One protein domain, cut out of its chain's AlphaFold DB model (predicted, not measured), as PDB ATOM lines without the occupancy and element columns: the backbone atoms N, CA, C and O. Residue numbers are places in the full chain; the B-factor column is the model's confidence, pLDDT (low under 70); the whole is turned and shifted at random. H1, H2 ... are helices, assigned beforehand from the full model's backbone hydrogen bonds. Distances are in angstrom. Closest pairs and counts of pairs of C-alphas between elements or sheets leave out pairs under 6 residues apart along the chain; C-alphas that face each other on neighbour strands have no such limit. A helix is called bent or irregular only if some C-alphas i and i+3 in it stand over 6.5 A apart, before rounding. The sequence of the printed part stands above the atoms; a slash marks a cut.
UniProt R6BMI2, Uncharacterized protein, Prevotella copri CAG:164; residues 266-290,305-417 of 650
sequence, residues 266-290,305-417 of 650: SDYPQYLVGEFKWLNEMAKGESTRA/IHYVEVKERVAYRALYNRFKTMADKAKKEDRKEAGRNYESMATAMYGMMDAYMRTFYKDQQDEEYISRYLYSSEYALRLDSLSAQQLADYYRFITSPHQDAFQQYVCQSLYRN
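Overview. This is residues 266 to 290 and 305 to 417 of the 650 residues of an uncharacterized protein of Prevotella copri CAG:164 (UniProt R6BMI2). What shape does the model have? Helix H3 runs through the core; the long H2, bent but nearly straight, folds against it as a hairpin, and short helices H6, H7 and H8 pack round H3, while long H1 packs on H2a and H8. H4 and H5 lie apart from H3 where the chain folds back after it. What is it made of? The printed part has 138 residues with eight named helices, H1 to H8 in chain order, and no named strand: the class is all helix. It is compact, with a radius of gyration of the C-alphas of 15.3 A and spans of 50 by 35 by 24 A.

Along the chain. Where are the long helices? H1, residues 268 to 290, begins with C-alpha 268 at (40.841, -10.333, -37.130) and is 32.9 A long. H2, residues 306 to 332, is one helix by its hydrogen bonds but bent, with C-alphas 316 and 319 6.7 A apart; its arms are H2a, 306 to 316, 15.4 A, and H2b, 319 to 332, 19.8 A, at a shallow tilt of 14 degrees. H3, residues 336 to 357, is 32.3 A long and has a kink of 27 degrees near residue 347. Which helices follow? They are H4, 362 to 365, 5.7 A; H5, 367 to 373, 9.9 A; H6, 378 to 384, 9.8 A; H7, 388 to 399, 16.6 A; and H8, 405 to 412, 10.5 A, ending with C-alpha 412 at (35.195, -25.680, -28.889).

Arrangement. What surrounds the hub, H3? H2b and H3 form a helical hairpin at 11 degrees, a shallow tilt, opposite ways, closest at the C-alphas of Ala 327 and Gly 339, 4.1 A. H3 touches H6 at the C-alphas of Tyr 350 and Tyr 379, 5.1 A, and H8 at Met 352 and Val 410, 5.9 A. H3 and H7 touch at the C-alphas of Ser 344 and Tyr 394, 4.9 A, only just about perpendicular at 71 degrees. How does H1 stand? With residues 276 to 283 alone it touches H2a, closest at the C-alphas of Ala 283 and Tyr 307, 5.2 A, opposite ways at 36 degrees, only just a steep tilt. With residues 269 to 273 alone it touches H8, closest at the C-alphas of Pro 269 and Phe 406, 4.8 A. What of H4, H5 and the backbones? H4 and H5 only just touch, only at the corner, with 3 pairs of C-alphas within 8 A, closest those of Gln 364 and Ile 370, 5.5 A. Every O i to N i+4 pair is within hydrogen-bond range in H1, H2a, H2b, H6, H7 and H8, against 17 of 18 in H3 and 2 of 3 in H5; H4 is too short for such a pair.

Size, cuts and confidence. How far does it reach? The two C-alphas farthest apart, those of Arg 289 and Asp 334, are 50.5 A apart. Where is the cut, and how are the helices linked? Residues 291 to 304 are not printed, and C-alphas 290 and 305 are 9.0 A apart across the cut; the links from H2 to H3 through H7 to H8 are tight. Where is confidence low? The mean pLDDT of the printed part is 86.5, with residues 287 to 290 and 360 to 376 under 70.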
ATOM      1  N   SER A 266      37.721  -7.728 -41.239       73.38
ATOM      2  CA  SER A 266      36.968  -8.989 -41.251       73.38
ATOM      3  C   SER A 266      37.813 -10.202 -40.850       73.38
ATOM      4  O   SER A 266      37.260 -11.224 -40.449       73.38
ATOM      5  N   ASP A 267      39.137 -10.084 -40.930       85.44
ATOM      6  CA  ASP A 267      40.082 -11.193 -40.807       85.44
ATOM      7  C   ASP A 267      40.637 -11.327 -39.380       85.44
ATOM      8  O   ASP A 267      41.276 -12.326 -39.034       85.44
ATOM      9  N   TYR A 268      40.353 -10.357 -38.504       90.19
ATOM     10  CA  TYR A 268      40.841 -10.333 -37.130       90.19
ATOM     11  C   TYR A 268      40.475 -11.574 -36.291       90.19
ATOM     12  O   TYR A 268      41.342 -12.058 -35.556       90.19
ATOM     13  N   PRO A 269      39.258 -12.152 -36.379       92.00
ATOM     14  CA  PRO A 269      38.964 -13.419 -35.711       92.00
ATOM     15  C   PRO A 269      39.907 -14.545 -36.158       92.00
ATOM     16  O   PRO A 269      40.432 -15.280 -35.321       92.00
ATOM     17  N   GLN A 270      40.200 -14.642 -37.459       94.06
ATOM     18  CA  GLN A 270      41.141 -15.621 -38.010       94.06
ATOM     19  C   GLN A 270      42.563 -15.394 -37.491       94.06
ATOM     20  O   GLN A 270      43.245 -16.352 -37.116       94.06
ATOM     21  N   TYR A 271      42.993 -14.132 -37.420       93.44
ATOM     22  CA  TYR A 271      44.271 -13.752 -36.822       93.44
ATOM     23  C   TYR A 271      44.365 -14.220 -35.364       93.44
ATOM     24  O   TYR A 271      45.324 -14.903 -35.008       93.44
ATOM     25  N   LEU A 272      43.348 -13.950 -34.536       94.94
ATOM     26  CA  LEU A 272      43.325 -14.408 -33.143       94.94
ATOM     27  C   LEU A 272      43.426 -15.936 -33.039       94.94
ATOM     28  O   LEU A 272      44.204 -16.440 -32.231       94.94
ATOM     29  N   VAL A 273      42.702 -16.683 -33.878       95.69
ATOM     30  CA  VAL A 273      42.823 -18.152 -33.919       95.69
ATOM     31  C   VAL A 273      44.264 -18.578 -34.217       95.69
ATOM     32  O   VAL A 273      44.791 -19.464 -33.541       95.69
ATOM     33  N   GLY A 274      44.914 -17.951 -35.201       96.19
ATOM     34  CA  GLY A 274      46.310 -18.223 -35.548       96.19
ATOM     35  C   GLY A 274      47.275 -17.958 -34.389       96.19
ATOM     36  O   GLY A 274      48.110 -18.807 -34.070       96.19
ATOM     37  N   GLU A 275      47.124 -16.821 -33.712       95.69
ATOM     38  CA  GLU A 275      47.991 -16.440 -32.595       95.69
ATOM     39  C   GLU A 275      47.802 -17.337 -31.364       95.69
ATOM     40  O   GLU A 275      48.783 -17.749 -30.744       95.69
ATOM     41  N   PHE A 276      46.567 -17.722 -31.031       95.12
ATOM     42  CA  PHE A 276      46.319 -18.644 -29.919       95.12
ATOM     43  C   PHE A 276      46.794 -20.074 -30.209       95.12
ATOM     44  O   PHE A 276      47.260 -20.751 -29.289       95.12
ATOM     45  N   LYS A 277      46.721 -20.540 -31.464       94.38
ATOM     46  CA  LYS A 277      47.325 -21.822 -31.867       94.38
ATOM     47  C   LYS A 277      48.842 -21.791 -31.706       94.38
ATOM     48  O   LYS A 277      49.396 -22.690 -31.078       94.38
ATOM     49  N   TRP A 278      49.487 -20.726 -32.178       95.06
ATOM     50  CA  TRP A 278      50.926 -20.531 -32.007       95.06
ATOM     51  C   TRP A 278      51.333 -20.480 -30.524       95.06
ATOM     52  O   TRP A 278      52.258 -21.183 -30.125       95.06
ATOM     53  N   LEU A 279      50.613 -19.734 -29.675       92.81
ATOM     54  CA  LEU A 279      50.890 -19.698 -28.230       92.81
ATOM     55  C   LEU A 279      50.797 -21.086 -27.582       92.81
ATOM     56  O   LEU A 279      51.649 -21.439 -26.766       92.81
ATOM     57  N   ASN A 280      49.802 -21.895 -27.963       89.19
ATOM     58  CA  ASN A 280      49.670 -23.264 -27.464       89.19
ATOM     59  C   ASN A 280      50.864 -24.147 -27.875       89.19
ATOM     60  O   ASN A 280      51.323 -24.964 -27.079       89.19
ATOM     61  N   GLU A 281      51.373 -24.004 -29.100       88.94
ATOM     62  CA  GLU A 281      52.558 -24.736 -29.572       88.94
ATOM     63  C   GLU A 281      53.820 -24.316 -28.812       88.94
ATOM     64  O   GLU A 281      54.577 -25.170 -28.343       88.94
ATOM     65  N   MET A 282      54.013 -23.010 -28.619       87.94
ATOM     66  CA  MET A 282      55.168 -22.472 -27.902       87.94
ATOM     67  C   MET A 282      55.183 -22.900 -26.431       87.94
ATOM     68  O   MET A 282      56.217 -23.344 -25.928       87.94
ATOM     69  N   ALA A 283      54.033 -22.848 -25.757       84.38
ATOM     70  CA  ALA A 283      53.907 -23.276 -24.369       84.38
ATOM     71  C   ALA A 283      54.134 -24.792 -24.189       84.38
ATOM     72  O   ALA A 283      54.812 -25.210 -23.247       84.38
ATOM     73  N   LYS A 284      53.661 -25.635 -25.123       80.00
ATOM     74  CA  LYS A 284      53.993 -27.076 -25.145       80.00
ATOM     75  C   LYS A 284      55.497 -27.312 -25.321       80.00
ATOM     76  O   LYS A 284      56.074 -28.181 -24.659       80.00
ATOM     77  N   GLY A 285      56.135 -26.532 -26.196       78.06
ATOM     78  CA  GLY A 285      57.579 -26.573 -26.419       78.06
ATOM     79  C   GLY A 285      58.388 -26.215 -25.168       78.06
ATOM     80  O   GLY A 285      59.336 -26.925 -24.834       78.06
ATOM     81  N   GLU A 286      58.001 -25.158 -24.446       74.25
ATOM     82  CA  GLU A 286      58.639 -24.754 -23.182       74.25
ATOM     83  C   GLU A 286      58.463 -25.813 -22.081       74.25
ATOM     84  O   GLU A 286      59.454 -26.214 -21.467       74.25
ATOM     85  N   SER A 287      57.252 -26.357 -21.905       64.94
ATOM     86  CA  SER A 287      56.983 -27.429 -20.930       64.94
ATOM     87  C   SER A 287      57.859 -28.669 -21.159       64.94
ATOM     88  O   SER A 287      58.393 -29.258 -20.219       64.94
ATOM     89  N   THR A 288      58.051 -29.058 -22.423       62.22
ATOM     90  CA  THR A 288      58.870 -30.227 -22.784       62.22
ATOM     91  C   THR A 288      60.349 -30.005 -22.462       62.22
ATOM     92  O   THR A 288      61.018 -30.925 -21.996       62.22
ATOM     93  N   ARG A 289      60.862 -28.783 -22.667       59.84
ATOM     94  CA  ARG A 289      62.252 -28.428 -22.336       59.84
ATOM     95  C   ARG A 289      62.489 -28.414 -20.826       59.84
ATOM     96  O   ARG A 289      63.489 -28.966 -20.384       59.84
ATOM     97  N   ALA A 290      61.550 -27.869 -20.053       55.78
ATOM     98  CA  ALA A 290      61.631 -27.839 -18.592       55.78
ATOM     99  C   ALA A 290      61.654 -29.252 -17.973       55.78
ATOM    100  O   ALA A 290      62.414 -29.513 -17.049       55.78
ATOM    101  N   ILE A 305      55.604 -20.891 -17.239       72.19
ATOM    102  CA  ILE A 305      55.829 -21.000 -18.669       72.19
ATOM    103  C   ILE A 305      55.435 -19.652 -19.240       72.19
ATOM    104  O   ILE A 305      54.253 -19.320 -19.340       72.19
ATOM    105  N   HIS A 306      56.444 -18.895 -19.655       81.81
ATOM    106  CA  HIS A 306      56.329 -17.561 -20.246       81.81
ATOM    107  C   HIS A 306      55.153 -17.423 -21.227       81.81
ATOM    108  O   HIS A 306      54.379 -16.471 -21.145       81.81
ATOM    109  N   TYR A 307      54.963 -18.371 -22.152       87.19
ATOM    110  CA  TYR A 307      53.859 -18.266 -23.121       87.19
ATOM    111  C   TYR A 307      52.466 -18.533 -22.532       87.19
ATOM    112  O   TYR A 307      51.477 -18.074 -23.106       87.19
ATOM    113  N   VAL A 308      52.364 -19.232 -21.398       86.56
ATOM    114  CA  VAL A 308      51.104 -19.382 -20.653       86.56
ATOM    115  C   VAL A 308      50.741 -18.066 -19.975       86.56
ATOM    116  O   VAL A 308      49.620 -17.602 -20.159       86.56
ATOM    117  N   GLU A 309      51.697 -17.394 -19.331       86.31
ATOM    118  CA  GLU A 309      51.483 -16.068 -18.730       86.31
ATOM    119  C   GLU A 309      51.078 -15.015 -19.777       86.31
ATOM    120  O   GLU A 309      50.172 -14.203 -19.561       86.31
ATOM    121  N   VAL A 310      51.708 -15.041 -20.960       90.56
ATOM    122  CA  VAL A 310      51.305 -14.193 -22.095       90.56
ATOM    123  C   VAL A 310      49.847 -14.459 -22.463       90.56
ATOM    124  O   VAL A 310      49.069 -13.517 -22.639       90.56
ATOM    125  N   LYS A 311      49.462 -15.734 -22.569       91.38
ATOM    126  CA  LYS A 311      48.103 -16.144 -22.927       91.38
ATOM    127  C   LYS A 311      47.088 -15.707 -21.866       91.38
ATOM    128  O   LYS A 311      46.056 -15.149 -22.231       91.38
ATOM    129  N   GLU A 312      47.402 -15.875 -20.582       90.19
ATOM    130  CA  GLU A 312      46.599 -15.389 -19.453       90.19
ATOM    131  C   GLU A 312      46.401 -13.875 -19.518       90.19
ATOM    132  O   GLU A 312      45.271 -13.389 -19.445       90.19
ATOM    133  N   ARG A 313      47.473 -13.104 -19.740       90.94
ATOM    134  CA  ARG A 313      47.381 -11.642 -19.855       90.94
ATOM    135  C   ARG A 313      46.494 -11.224 -21.025       90.94
ATOM    136  O   ARG A 313      45.663 -10.322 -20.879       90.94
ATOM    137  N   VAL A 314      46.654 -11.865 -22.182       94.50
ATOM    138  CA  VAL A 314      45.828 -11.583 -23.364       94.50
ATOM    139  C   VAL A 314      44.366 -11.950 -23.101       94.50
ATOM    140  O   VAL A 314      43.490 -11.142 -23.401       94.50
ATOM    141  N   ALA A 315      44.080 -13.109 -22.506       94.19
ATOM    142  CA  ALA A 315      42.718 -13.573 -22.252       94.19
ATOM    143  C   ALA A 315      42.021 -12.788 -21.123       94.19
ATOM    144  O   ALA A 315      41.005 -12.134 -21.368       94.19
ATOM    145  N   TYR A 316      42.583 -12.808 -19.910       90.81
ATOM    146  CA  TYR A 316      41.964 -12.264 -18.696       90.81
ATOM    147  C   TYR A 316      41.968 -10.738 -18.639       90.81
ATOM    148  O   TYR A 316      41.027 -10.140 -18.124       90.81
ATOM    149  N   ARG A 317      43.015 -10.075 -19.154       88.94
ATOM    150  CA  ARG A 317      43.121  -8.608 -19.068       88.94
ATOM    151  C   ARG A 317      42.767  -7.912 -20.370       88.94
ATOM    152  O   ARG A 317      42.113  -6.873 -20.339       88.94
ATOM    153  N   ALA A 318      43.223  -8.419 -21.507       92.94
ATOM    154  CA  ALA A 318      43.142  -7.665 -22.754       92.94
ATOM    155  C   ALA A 318      41.820  -7.921 -23.500       92.94
ATOM    156  O   ALA A 318      41.003  -7.011 -23.654       92.94
ATOM    157  N   LEU A 319      41.566  -9.170 -23.895       94.75
ATOM    158  CA  LEU A 319      40.367  -9.571 -24.629       94.75
ATOM    159  C   LEU A 319      39.104  -9.505 -23.774       94.75
ATOM    160  O   LEU A 319      38.089  -9.024 -24.267       94.75
ATOM    161  N   TYR A 320      39.165  -9.889 -22.495       94.50
ATOM    162  CA  TYR A 320      38.049  -9.692 -21.565       94.50
ATOM    163  C   TYR A 320      37.544  -8.237 -21.579       94.50
ATOM    164  O   TYR A 320      36.371  -7.981 -21.856       94.50
ATOM    165  N   ASN A 321      38.441  -7.266 -21.362       92.44
ATOM    166  CA  ASN A 321      38.084  -5.843 -21.335       92.44
ATOM    167  C   ASN A 321      37.617  -5.329 -22.700       92.44
ATOM    168  O   ASN A 321      36.697  -4.509 -22.777       92.44
ATOM    169  N   ARG A 322      38.217  -5.831 -23.785       92.75
ATOM    170  CA  ARG A 322      37.768  -5.539 -25.147       92.75
ATOM    171  C   ARG A 322      36.318  -5.972 -25.343       92.75
ATOM    172  O   ARG A 322      35.496  -5.154 -25.744       92.75
ATOM    173  N   PHE A 323      35.986  -7.222 -25.027       94.69
ATOM    174  CA  PHE A 323      34.627  -7.736 -25.176       94.69
ATOM    175  C   PHE A 323      33.637  -7.028 -24.247       94.69
ATOM    176  O   PHE A 323      32.540  -6.695 -24.687       94.69
ATOM    177  N   LYS A 324      34.025  -6.679 -23.015       94.31
ATOM    178  CA  LYS A 324      33.195  -5.832 -22.140       94.31
ATOM    179  C   LYS A 324      32.908  -4.460 -22.754       94.31
ATOM    180  O   LYS A 324      31.754  -4.049 -22.795       94.31
ATOM    181  N   THR A 325      33.915  -3.805 -23.324       92.81
ATOM    182  CA  THR A 325      33.740  -2.511 -24.007       92.81
ATOM    183  C   THR A 325      32.839  -2.642 -25.241       92.81
ATOM    184  O   THR A 325      31.986  -1.790 -25.487       92.81
ATOM    185  N   MET A 326      32.990  -3.722 -26.014       92.31
ATOM    186  CA  MET A 326      32.113  -4.025 -27.150       92.31
ATOM    187  C   MET A 326      30.673  -4.292 -26.705       92.31
ATOM    188  O   MET A 326      29.744  -3.833 -27.369       92.31
ATOM    189  N   ALA A 327      30.480  -4.971 -25.572       94.44
ATOM    190  CA  ALA A 327      29.166  -5.188 -24.983       94.44
ATOM    191  C   ALA A 327      28.505  -3.866 -24.581       94.44
ATOM    192  O   ALA A 327      27.358  -3.619 -24.946       94.44
ATOM    193  N   ASP A 328      29.235  -2.991 -23.888       93.94
ATOM    194  CA  ASP A 328      28.725  -1.688 -23.454       93.94
ATOM    195  C   ASP A 328      28.389  -0.787 -24.648       93.94
ATOM    196  O   ASP A 328      27.358  -0.112 -24.654       93.94
ATOM    197  N   LYS A 329      29.217  -0.817 -25.700       93.44
ATOM    198  CA  LYS A 329      28.934  -0.128 -26.964       93.44
ATOM    199  C   LYS A 329      27.672  -0.678 -27.634       93.44
ATOM    200  O   LYS A 329      26.797   0.096 -28.001       93.44
ATOM    201  N   ALA A 330      27.544  -2.000 -27.745       94.19
ATOM    202  CA  ALA A 330      26.365  -2.635 -28.326       94.19
ATOM    203  C   ALA A 330      25.086  -2.303 -27.540       94.19
ATOM    204  O   ALA A 330      24.056  -2.038 -28.152       94.19
ATOM    205  N   LYS A 331      25.152  -2.239 -26.201       92.56
ATOM    206  CA  LYS A 331      24.032  -1.804 -25.348       92.56
ATOM    207  C   LYS A 331      23.618  -0.357 -25.628       92.56
ATOM    208  O   LYS A 331      22.427  -0.090 -25.732       92.56
ATOM    209  N   LYS A 332      24.578   0.563 -25.789       94.56
ATOM    210  CA  LYS A 332      24.305   1.974 -26.143       94.56
ATOM    211  C   LYS A 332      23.672   2.133 -27.528       94.56
ATOM    212  O   LYS A 332      22.943   3.089 -27.752       94.56
ATOM    213  N   GLU A 333      23.948   1.202 -28.434       95.50
ATOM    214  CA  GLU A 333      23.409   1.162 -29.799       95.50
ATOM    215  C   GLU A 333      22.137   0.292 -29.919       95.50
ATOM    216  O   GLU A 333      21.749  -0.068 -31.025       95.50
ATOM    217  N   ASP A 334      21.523  -0.100 -28.796       93.62
ATOM    218  CA  ASP A 334      20.343  -0.984 -28.706       93.62
ATOM    219  C   ASP A 334      20.499  -2.372 -29.376       93.62
ATOM    220  O   ASP A 334      19.543  -3.103 -29.638       93.62
ATOM    221  N   ARG A 335      21.741  -2.820 -29.589       94.44
ATOM    222  CA  ARG A 335      22.072  -4.149 -30.130       94.44
ATOM    223  C   ARG A 335      22.159  -5.182 -29.008       94.44
ATOM    224  O   ARG A 335      23.225  -5.734 -28.729       94.44
ATOM    225  N   LYS A 336      21.027  -5.444 -28.347       91.69
ATOM    226  CA  LYS A 336      20.947  -6.261 -27.115       91.69
ATOM    227  C   LYS A 336      21.558  -7.658 -27.254       91.69
ATOM    228  O   LYS A 336      22.281  -8.092 -26.362       91.69
ATOM    229  N   GLU A 337      21.290  -8.357 -28.356       91.38
ATOM    230  CA  GLU A 337      21.823  -9.706 -28.588       91.38
ATOM    231  C   GLU A 337      23.343  -9.705 -28.764       91.38
ATOM    232  O   GLU A 337      24.042 -10.449 -28.081       91.38
ATOM    233  N   ALA A 338      23.868  -8.803 -29.598       91.50
ATOM    234  CA  ALA A 338      25.308  -8.627 -29.750       91.50
ATOM    235  C   ALA A 338      25.966  -8.271 -28.408       91.50
ATOM    236  O   ALA A 338      27.006  -8.827 -28.066       91.50
ATOM    237  N   GLY A 339      25.326  -7.402 -27.616       93.62
ATOM    238  CA  GLY A 339      25.761  -7.069 -26.261       93.62
ATOM    239  C   GLY A 339      25.920  -8.303 -25.374       93.62
ATOM    240  O   GLY A 339      26.996  -8.507 -24.815       93.62
ATOM    241  N   ARG A 340      24.897  -9.165 -25.302       94.62
ATOM    242  CA  ARG A 340      24.950 -10.426 -24.538       94.62
ATOM    243  C   ARG A 340      26.020 -11.388 -25.052       94.62
ATOM    244  O   ARG A 340      26.728 -11.994 -24.249       94.62
ATOM    245  N   ASN A 341      26.174 -11.506 -26.370       94.62
ATOM    246  CA  ASN A 341      27.191 -12.370 -26.972       94.62
ATOM    247  C   ASN A 341      28.606 -11.885 -26.633       94.62
ATOM    248  O   ASN A 341      29.469 -12.697 -26.314       94.62
ATOM    249  N   TYR A 342      28.848 -10.571 -26.610       95.44
ATOM    250  CA  TYR A 342      30.131 -10.026 -26.163       95.44
ATOM    251  C   TYR A 342      30.374 -10.242 -24.664       95.44
ATOM    252  O   TYR A 342      31.487 -10.595 -24.283       95.44
ATOM    253  N   GLU A 343      29.361 -10.109 -23.800       96.19
ATOM    254  CA  GLU A 343      29.516 -10.454 -22.373       96.19
ATOM    255  C   GLU A 343      29.823 -11.940 -22.170       96.19
ATOM    256  O   GLU A 343      30.675 -12.297 -21.352       96.19
ATOM    257  N   SER A 344      29.177 -12.794 -22.960       97.06
ATOM    258  CA  SER A 344      29.413 -14.235 -22.951       97.06
ATOM    259  C   SER A 344      30.820 -14.567 -23.439       97.06
ATOM    260  O   SER A 344      31.527 -15.337 -22.798       97.06
ATOM    261  N   MET A 345      31.285 -13.911 -24.503       96.06
ATOM    262  CA  MET A 345      32.644 -14.072 -25.012       96.06
ATOM    263  C   MET A 345      33.707 -13.596 -24.013       96.06
ATOM    264  O   MET A 345      34.751 -14.229 -23.875       96.06
ATOM    265  N   ALA A 346      33.438 -12.519 -23.266       96.25
ATOM    266  CA  ALA A 346      34.319 -12.071 -22.190       96.25
ATOM    267  C   ALA A 346      34.480 -13.167 -21.120       96.25
ATOM    268  O   ALA A 346      35.595 -13.475 -20.709       96.25
ATOM    269  N   THR A 347      33.378 -13.805 -20.719       96.25
ATOM    270  CA  THR A 347      33.388 -14.946 -19.787       96.25
ATOM    271  C   THR A 347      34.071 -16.178 -20.394       96.25
ATOM    272  O   THR A 347      34.852 -16.846 -19.717       96.25
ATOM    273  N   ALA A 348      33.874 -16.438 -21.689       96.44
ATOM    274  CA  ALA A 348      34.486 -17.557 -22.405       96.44
ATOM    275  C   ALA A 348      36.023 -17.484 -22.445       96.44
ATOM    276  O   ALA A 348      36.677 -18.526 -22.501       96.44
ATOM    277  N   MET A 349      36.620 -16.286 -22.361       96.12
ATOM    278  CA  MET A 349      38.077 -16.140 -22.212       96.12
ATOM    279  C   MET A 349      38.592 -16.866 -20.972       96.12
ATOM    280  O   MET A 349      39.634 -17.516 -21.043       96.12
ATOM    281  N   TYR A 350      37.839 -16.809 -19.868       93.56
ATOM    282  CA  TYR A 350      38.199 -17.522 -18.649       93.56
ATOM    283  C   TYR A 350      38.067 -19.030 -18.821       93.56
ATOM    284  O   TYR A 350      38.987 -19.771 -18.483       93.56
ATOM    285  N   GLY A 351      36.973 -19.482 -19.434       92.19
ATOM    286  CA  GLY A 351      36.757 -20.904 -19.683       92.19
ATOM    287  C   GLY A 351      37.786 -21.523 -20.633       92.19
ATOM    288  O   GLY A 351      38.175 -22.672 -20.440       92.19
ATOM    289  N   MET A 352      38.276 -20.777 -21.629       92.44
ATOM    290  CA  MET A 352      39.333 -21.248 -22.535       92.44
ATOM    291  C   MET A 352      40.673 -21.391 -21.810       92.44
ATOM    292  O   MET A 352      41.422 -22.334 -22.081       92.44
ATOM    293  N   MET A 353      40.998 -20.454 -20.915       89.56
ATOM    294  CA  MET A 353      42.207 -20.559 -20.101       89.56
ATOM    295  C   MET A 353      42.119 -21.736 -19.139       89.56
ATOM    296  O   MET A 353      43.032 -22.554 -19.127       89.56
ATOM    297  N   ASP A 354      40.997 -21.893 -18.439       86.44
ATOM    298  CA  ASP A 354      40.738 -23.040 -17.565       86.44
ATOM    299  C   ASP A 354      40.862 -24.369 -18.329       86.44
ATOM    300  O   ASP A 354      41.627 -25.248 -17.941       86.44
ATOM    301  N   ALA A 355      40.229 -24.477 -19.503       85.06
ATOM    302  CA  ALA A 355      40.328 -25.659 -20.357       85.06
ATOM    303  C   ALA A 355      41.760 -25.996 -20.770       85.06
ATOM    304  O   ALA A 355      42.132 -27.168 -20.840       85.06
ATOM    305  N   TYR A 356      42.567 -24.974 -21.035       82.69
ATOM    306  CA  TYR A 356      43.972 -25.156 -21.344       82.69
ATOM    307  C   TYR A 356      44.781 -25.588 -20.116       82.69
ATOM    308  O   TYR A 356      45.587 -26.511 -20.220       82.69
ATOM    309  N   MET A 357      44.536 -24.984 -18.953       76.56
ATOM    310  CA  MET A 357      45.208 -25.329 -17.698       76.56
ATOM    311  C   MET A 357      44.985 -26.790 -17.302       76.56
ATOM    312  O   MET A 357      45.945 -27.478 -16.952       76.56
ATOM    313  N   ARG A 358      43.769 -27.315 -17.497       74.50
ATOM    314  CA  ARG A 358      43.452 -28.737 -17.269       74.50
ATOM    315  C   ARG A 358      44.313 -29.702 -18.091       74.50
ATOM    316  O   ARG A 358      44.498 -30.849 -17.702       74.50
ATOM    317  N   THR A 359      44.898 -29.264 -19.210       70.94
ATOM    318  CA  THR A 359      45.795 -30.129 -20.000       70.94
ATOM    319  C   THR A 359      47.120 -30.441 -19.296       70.94
ATOM    320  O   THR A 359      47.764 -31.431 -19.644       70.94
ATOM    321  N   PHE A 360      47.517 -29.649 -18.292       63.34
ATOM    322  CA  PHE A 360      48.745 -29.870 -17.521       63.34
ATOM    323  C   PHE A 360      48.554 -30.786 -16.307       63.34
ATOM    324  O   PHE A 360      49.525 -31.404 -15.868       63.34
ATOM    325  N   TYR A 361      47.325 -30.929 -15.807       63.34
ATOM    326  CA  TYR A 361      47.012 -31.712 -14.613       63.34
ATOM    327  C   TYR A 361      46.291 -33.004 -15.004       63.34
ATOM    328  O   TYR A 361      45.130 -32.978 -15.402       63.34
ATOM    329  N   LYS A 362      46.985 -34.147 -14.897       57.28
ATOM    330  CA  LYS A 362      46.444 -35.463 -15.293       57.28
ATOM    331  C   LYS A 362      45.125 -35.800 -14.589       57.28
ATOM    332  O   LYS A 362      44.222 -36.305 -15.243       57.28
ATOM    333  N   ASP A 363      44.998 -35.451 -13.309       52.16
ATOM    334  CA  ASP A 363      43.792 -35.720 -12.515       52.16
ATOM    335  C   ASP A 363      42.598 -34.849 -12.948       52.16
ATOM    336  O   ASP A 363      41.451 -35.248 -12.804       52.16
ATOM    337  N   GLN A 364      42.847 -33.692 -13.576       55.53
ATOM    338  CA  GLN A 364      41.813 -32.783 -14.096       55.53
ATOM    339  C   GLN A 364      41.338 -33.136 -15.515       55.53
ATOM    340  O   GLN A 364      40.688 -32.321 -16.173       55.53
ATOM    341  N   GLN A 365      41.676 -34.331 -16.004       57.72
ATOM    342  CA  GLN A 365      41.154 -34.886 -17.257       57.72
ATOM    343  C   GLN A 365      39.996 -35.868 -17.022       57.72
ATOM    344  O   GLN A 365      39.298 -36.209 -17.974       57.72
ATOM    345  N   ASP A 366      39.777 -36.292 -15.774       64.06
ATOM    346  CA  ASP A 366      38.637 -37.112 -15.365       64.06
ATOM    347  C   ASP A 366      37.388 -36.233 -15.184       64.06
ATOM    348  O   ASP A 366      37.416 -35.256 -14.434       64.06
ATOM    349  N   GLU A 367      36.279 -36.568 -15.855       62.59
ATOM    350  CA  GLU A 367      35.009 -35.833 -15.742       62.59
ATOM    351  C   GLU A 367      34.501 -35.740 -14.295       62.59
ATOM    352  O   GLU A 367      33.921 -34.719 -13.909       62.59
ATOM    353  N   GLU A 368      34.753 -36.764 -13.476       61.78
ATOM    354  CA  GLU A 368      34.351 -36.777 -12.071       61.78
ATOM    355  C   GLU A 368      35.137 -35.730 -11.268       61.78
ATOM    356  O   GLU A 368      34.553 -34.967 -10.492       61.78
ATOM    357  N   TYR A 369      36.440 -35.607 -11.530       62.22
ATOM    358  CA  TYR A 369      37.313 -34.623 -10.890       62.22
ATOM    359  C   TYR A 369      37.079 -33.203 -11.420       62.22
ATOM    360  O   TYR A 369      37.076 -32.244 -10.647       62.22
ATOM    361  N   ILE A 370      36.815 -33.056 -12.724       62.81
ATOM    362  CA  ILE A 370      36.498 -31.773 -13.364       62.81
ATOM    363  C   ILE A 370      35.282 -31.139 -12.691       62.81
ATOM    364  O   ILE A 370      35.334 -29.968 -12.329       62.81
ATOM    365  N   SER A 371      34.216 -31.907 -12.444       57.56
ATOM    366  CA  SER A 371      33.014 -31.385 -11.782       57.56
ATOM    367  C   SER A 371      33.279 -30.848 -10.368       57.56
ATOM    368  O   SER A 371      32.607 -29.917  -9.937       57.56
ATOM    369  N   ARG A 372      34.288 -31.385  -9.668       64.19
ATOM    370  CA  ARG A 372      34.679 -30.988  -8.305       64.19
ATOM    371  C   ARG A 372      35.628 -29.788  -8.305       64.19
ATOM    372  O   ARG A 372      35.447 -28.862  -7.523       64.19
ATOM    373  N   TYR A 373      36.598 -29.776  -9.218       60.75
ATOM    374  CA  TYR A 373      37.573 -28.696  -9.394       60.75
ATOM    375  C   TYR A 373      36.949 -27.409  -9.964       60.75
ATOM    376  O   TYR A 373      37.346 -26.298  -9.600       60.75
ATOM    377  N   LEU A 374      35.932 -27.549 -10.821       62.72
ATOM    378  CA  LEU A 374      35.251 -26.440 -11.495       62.72
ATOM    379  C   LEU A 374      34.470 -25.507 -10.571       62.72
ATOM    380  O   LEU A 374      33.972 -24.510 -11.070       62.72
ATOM    381  N   TYR A 375      34.340 -25.791  -9.273       65.19
ATOM    382  CA  TYR A 375      33.758 -24.848  -8.309       65.19
ATOM    383  C   TYR A 375      34.815 -23.971  -7.612       65.19
ATOM    384  O   TYR A 375      34.451 -23.042  -6.898       65.19
ATOM    385  N   SER A 376      36.110 -24.225  -7.845       68.56
ATOM    386  CA  SER A 376      37.232 -23.508  -7.214       68.56
ATOM    387  C   SER A 376      38.170 -22.783  -8.188       68.56
ATOM    388  O   SER A 376      39.128 -22.153  -7.750       68.56
ATOM    389  N   SER A 377      37.938 -22.870  -9.502       77.25
ATOM    390  CA  SER A 377      38.818 -22.246 -10.498       77.25
ATOM    391  C   SER A 377      38.483 -20.772 -10.770       77.25
ATOM    392  O   SER A 377      37.385 -20.303 -10.483       77.25
ATOM    393  N   GLU A 378      39.403 -20.023 -11.389       82.75
ATOM    394  CA  GLU A 378      39.152 -18.638 -11.836       82.75
ATOM    395  C   GLU A 378      37.923 -18.533 -12.753       82.75
ATOM    396  O   GLU A 378      37.158 -17.567 -12.712       82.75
ATOM    397  N   TYR A 379      37.692 -19.561 -13.575       89.25
ATOM    398  CA  TYR A 379      36.492 -19.651 -14.395       89.25
ATOM    399  C   TYR A 379      35.238 -19.886 -13.546       89.25
ATOM    400  O   TYR A 379      34.224 -19.239 -13.796       89.25
ATOM    401  N   ALA A 380      35.318 -20.720 -12.506       83.94
ATOM    402  CA  ALA A 380      34.244 -20.918 -11.529       83.94
ATOM    403  C   ALA A 380      33.821 -19.611 -10.860       83.94
ATOM    404  O   ALA A 380      32.647 -19.247 -10.884       83.94
ATOM    405  N   LEU A 381      34.800 -18.879 -10.319       86.12
ATOM    406  CA  LEU A 381      34.597 -17.584  -9.675       86.12
ATOM    407  C   LEU A 381      33.969 -16.590 -10.653       86.12
ATOM    408  O   LEU A 381      33.073 -15.822 -10.297       86.12
ATOM    409  N   ARG A 382      34.392 -16.636 -11.923       91.12
ATOM    410  CA  ARG A 382      33.797 -15.801 -12.960       91.12
ATOM    411  C   ARG A 382      32.340 -16.167 -13.231       91.12
ATOM    412  O   ARG A 382      31.525 -15.251 -13.317       91.12
ATOM    413  N   LEU A 383      32.008 -17.451 -13.357       92.12
ATOM    414  CA  LEU A 383      30.626 -17.904 -13.532       92.12
ATOM    415  C   LEU A 383      29.760 -17.537 -12.317       92.12
ATOM    416  O   LEU A 383      28.632 -17.085 -12.494       92.12
ATOM    417  N   ASP A 384      30.299 -17.660 -11.102       87.44
ATOM    418  CA  ASP A 384      29.615 -17.310  -9.851       87.44
ATOM    419  C   ASP A 384      29.370 -15.795  -9.722       87.44
ATOM    420  O   ASP A 384      28.395 -15.366  -9.109       87.44
ATOM    421  N   SER A 385      30.191 -14.961 -10.366       89.25
ATOM    422  CA  SER A 385      29.981 -13.504 -10.413       89.25
ATOM    423  C   SER A 385      28.836 -13.050 -11.333       89.25
ATOM    424  O   SER A 385      28.502 -11.864 -11.350       89.25
ATOM    425  N   LEU A 386      28.262 -13.951 -12.138       93.00
ATOM    426  CA  LEU A 386      27.157 -13.638 -13.044       93.00
ATOM    427  C   LEU A 386      25.804 -13.759 -12.329       93.00
ATOM    428  O   LEU A 386      25.611 -14.642 -11.494       93.00
ATOM    429  N   SER A 387      24.839 -12.923 -12.728       94.19
ATOM    430  CA  SER A 387      23.421 -13.182 -12.418       94.19
ATOM    431  C   SER A 387      22.942 -14.474 -13.086       94.19
ATOM    432  O   SER A 387      23.514 -14.916 -14.091       94.19
ATOM    433  N   ALA A 388      21.849 -15.051 -12.587       95.94
ATOM    434  CA  ALA A 388      21.257 -16.269 -13.130       95.94
ATOM    435  C   ALA A 388      20.933 -16.133 -14.625       95.94
ATOM    436  O   ALA A 388      21.264 -17.013 -15.423       95.94
ATOM    437  N   GLN A 389      20.371 -14.988 -15.029       95.62
ATOM    438  CA  GLN A 389      20.061 -14.718 -16.433       95.62
ATOM    439  C   GLN A 389      21.323 -14.617 -17.299       95.62
ATOM    440  O   GLN A 389      21.355 -15.176 -18.392       95.62
ATOM    441  N   GLN A 390      22.372 -13.940 -16.822       95.69
ATOM    442  CA  GLN A 390      23.640 -13.850 -17.556       95.69
ATOM    443  C   GLN A 390      24.312 -15.217 -17.701       95.69
ATOM    444  O   GLN A 390      24.886 -15.507 -18.750       95.69
ATOM    445  N   LEU A 391      24.225 -16.070 -16.679       96.25
ATOM    446  CA  LEU A 391      24.746 -17.431 -16.738       96.25
ATOM    447  C   LEU A 391      23.940 -18.308 -17.712       96.25
ATOM    448  O   LEU A 391      24.527 -19.066 -18.483       96.25
ATOM    449  N   ALA A 392      22.613 -18.160 -17.745       96.94
ATOM    450  CA  ALA A 392      21.761 -18.822 -18.732       96.94
ATOM    451  C   ALA A 392      22.059 -18.349 -20.166       96.94
ATOM    452  O   ALA A 392      22.139 -19.163 -21.088       96.94
ATOM    453  N   ASP A 393      22.270 -17.045 -20.366       96.94
ATOM    454  CA  ASP A 393      22.694 -16.467 -21.646       96.94
ATOM    455  C   ASP A 393      24.044 -17.031 -22.089       96.94
ATOM    456  O   ASP A 393      24.194 -17.440 -23.239       96.94
ATOM    457  N   TYR A 394      24.996 -17.120 -21.161       97.81
ATOM    458  CA  TYR A 394      26.306 -17.698 -21.409       97.81
ATOM    459  C   TYR A 394      26.225 -19.181 -21.787       97.81
ATOM    460  O   TYR A 394      26.843 -19.597 -22.766       97.81
ATOM    461  N   TYR A 395      25.424 -19.976 -21.072       97.19
ATOM    462  CA  TYR A 395      25.237 -21.389 -21.402       97.19
ATOM    463  C   TYR A 395      24.625 -21.572 -22.799       97.19
ATOM    464  O   TYR A 395      25.094 -22.402 -23.582       97.19
ATOM    465  N   ARG A 396      23.633 -20.747 -23.163       96.06
ATOM    466  CA  ARG A 396      23.080 -20.719 -24.527       96.06
ATOM    467  C   ARG A 396      24.130 -20.325 -25.557       96.06
ATOM    468  O   ARG A 396      24.203 -20.954 -26.607       96.06
ATOM    469  N   PHE A 397      24.955 -19.324 -25.257       96.81
ATOM    470  CA  PHE A 397      26.035 -18.887 -26.133       96.81
ATOM    471  C   PHE A 397      27.006 -20.038 -26.420       96.81
ATOM    472  O   PHE A 397      27.146 -20.416 -27.575       96.81
ATOM    473  N   ILE A 398      27.589 -20.673 -25.398       96.12
ATOM    474  CA  ILE A 398      28.629 -21.703 -25.596       96.12
ATOM    475  C   ILE A 398      28.115 -23.005 -26.232       96.12
ATOM    476  O   ILE A 398      28.920 -23.801 -26.728       96.12
ATOM    477  N   THR A 399      26.803 -23.253 -26.185       94.88
ATOM    478  CA  THR A 399      26.147 -24.425 -26.793       94.88
ATOM    479  C   THR A 399      25.594 -24.148 -28.191       94.88
ATOM    480  O   THR A 399      25.226 -25.088 -28.894       94.88
ATOM    481  N   SER A 400      25.566 -22.886 -28.620       93.50
ATOM    482  CA  SER A 400      25.092 -22.498 -29.947       93.50
ATOM    483  C   SER A 400      26.193 -22.628 -31.008       93.50
ATOM    484  O   SER A 400      27.383 -22.524 -30.702       93.50
ATOM    485  N   PRO A 401      25.830 -22.830 -32.287       92.31
ATOM    486  CA  PRO A 401      26.778 -22.679 -33.380       92.31
ATOM    487  C   PRO A 401      27.162 -21.201 -33.551       92.31
ATOM    488  O   PRO A 401      26.314 -20.313 -33.483       92.31
ATOM    489  N   HIS A 402      28.439 -20.938 -33.831       92.00
ATOM    490  CA  HIS A 402      28.950 -19.592 -34.111       92.00
ATOM    491  C   HIS A 402      29.435 -19.496 -35.553       92.00
ATOM    492  O   HIS A 402      29.921 -20.485 -36.089       92.00
ATOM    493  N   GLN A 403      29.337 -18.320 -36.175       89.88
ATOM    494  CA  GLN A 403      29.941 -18.049 -37.490       89.88
ATOM    495  C   GLN A 403      31.334 -17.417 -37.369       89.88
ATOM    496  O   GLN A 403      32.193 -17.647 -38.213       89.88
ATOM    497  N   ASP A 404      31.568 -16.645 -36.306       91.81
ATOM    498  CA  ASP A 404      32.865 -16.034 -36.022       91.81
ATOM    499  C   ASP A 404      33.901 -17.112 -35.666       91.81
ATOM    500  O   ASP A 404      33.698 -17.918 -34.752       91.81
ATOM    501  N   ALA A 405      35.024 -17.131 -36.387       93.94
ATOM    502  CA  ALA A 405      36.033 -18.178 -36.243       93.94
ATOM    503  C   ALA A 405      36.693 -18.195 -34.859       93.94
ATOM    504  O   ALA A 405      37.043 -19.265 -34.354       93.94
ATOM    505  N   PHE A 406      36.855 -17.031 -34.224       94.69
ATOM    506  CA  PHE A 406      37.443 -16.964 -32.893       94.69
ATOM    507  C   PHE A 406      36.451 -17.438 -31.829       94.69
ATOM    508  O   PHE A 406      36.836 -18.201 -30.945       94.69
ATOM    509  N   GLN A 407      35.167 -17.082 -31.947       94.75
ATOM    510  CA  GLN A 407      34.105 -17.637 -31.099       94.75
ATOM    511  C   GLN A 407      34.030 -19.159 -31.224       94.75
ATOM    512  O   GLN A 407      33.997 -19.844 -30.202       94.75
ATOM    513  N   GLN A 408      34.061 -19.698 -32.449       95.25
ATOM    514  CA  GLN A 408      34.099 -21.144 -32.677       95.25
ATOM    515  C   GLN A 408      35.302 -21.787 -31.977       95.25
ATOM    516  O   GLN A 408      35.129 -22.731 -31.206       95.25
ATOM    517  N   TYR A 409      36.509 -21.259 -32.209       95.44
ATOM    518  CA  TYR A 409      37.751 -21.778 -31.633       95.44
ATOM    519  C   TYR A 409      37.731 -21.790 -30.099       95.44
ATOM    520  O   TYR A 409      38.064 -22.798 -29.476       95.44
ATOM    521  N   VAL A 410      37.309 -20.681 -29.488       95.00
ATOM    522  CA  VAL A 410      37.213 -20.541 -28.029       95.00
ATOM    523  C   VAL A 410      36.192 -21.528 -27.489       95.00
ATOM    524  O   VAL A 410      36.530 -22.353 -26.638       95.00
ATOM    525  N   CYS A 411      34.969 -21.490 -28.026       94.19
ATOM    526  CA  CYS A 411      33.875 -22.300 -27.522       94.19
ATOM    527  C   CYS A 411      34.206 -23.785 -27.620       94.19
ATOM    528  O   CYS A 411      33.960 -24.500 -26.658       94.19
ATOM    529  N   GLN A 412      34.809 -24.268 -28.713       91.44
ATOM    530  CA  GLN A 412      35.195 -25.680 -28.889       91.44
ATOM    531  C   GLN A 412      35.933 -26.278 -27.681       91.44
ATOM    532  O   GLN A 412      35.661 -27.425 -27.340       91.44
ATOM    533  N   SER A 413      36.780 -25.501 -27.003       87.06
ATOM    534  CA  SER A 413      37.551 -25.953 -25.835       87.06
ATOM    535  C   SER A 413      36.782 -25.964 -24.505       87.06
ATOM    536  O   SER A 413      37.252 -26.542 -23.525       87.06
ATOM    537  N   LEU A 414      35.618 -25.316 -24.440       90.31
ATOM    538  CA  LEU A 414      34.909 -25.076 -23.187       90.31
ATOM    539  C   LEU A 414      34.234 -26.335 -22.647       90.31
ATOM    540  O   LEU A 414      33.712 -27.167 -23.394       90.31
ATOM    541  N   TYR A 415      34.183 -26.410 -21.317       87.00
ATOM    542  CA  TYR A 415      33.347 -27.372 -20.609       87.00
ATOM    543  C   TYR A 415      31.867 -27.034 -20.828       87.00
ATOM    544  O   TYR A 415      31.489 -25.865 -20.745       87.00
ATOM    545  N   ARG A 416      31.040 -28.044 -21.126       89.25
ATOM    546  CA  ARG A 416      29.628 -27.884 -21.536       89.25
ATOM    547  C   ARG A 416      28.684 -28.920 -20.926       89.25
ATOM    548  O   ARG A 416      27.621 -29.184 -21.483       89.25
ATOM    549  N   ASN A 417      29.070 -29.550 -19.818       89.62
ATOM    550  CA  ASN A 417      28.201 -30.533 -19.183       89.62
ATOM    551  C   ASN A 417      26.863 -29.880 -18.794       89.62
ATOM    552  O   ASN A 417      26.836 -28.859 -18.105       89.62
TER     553      ASN A 417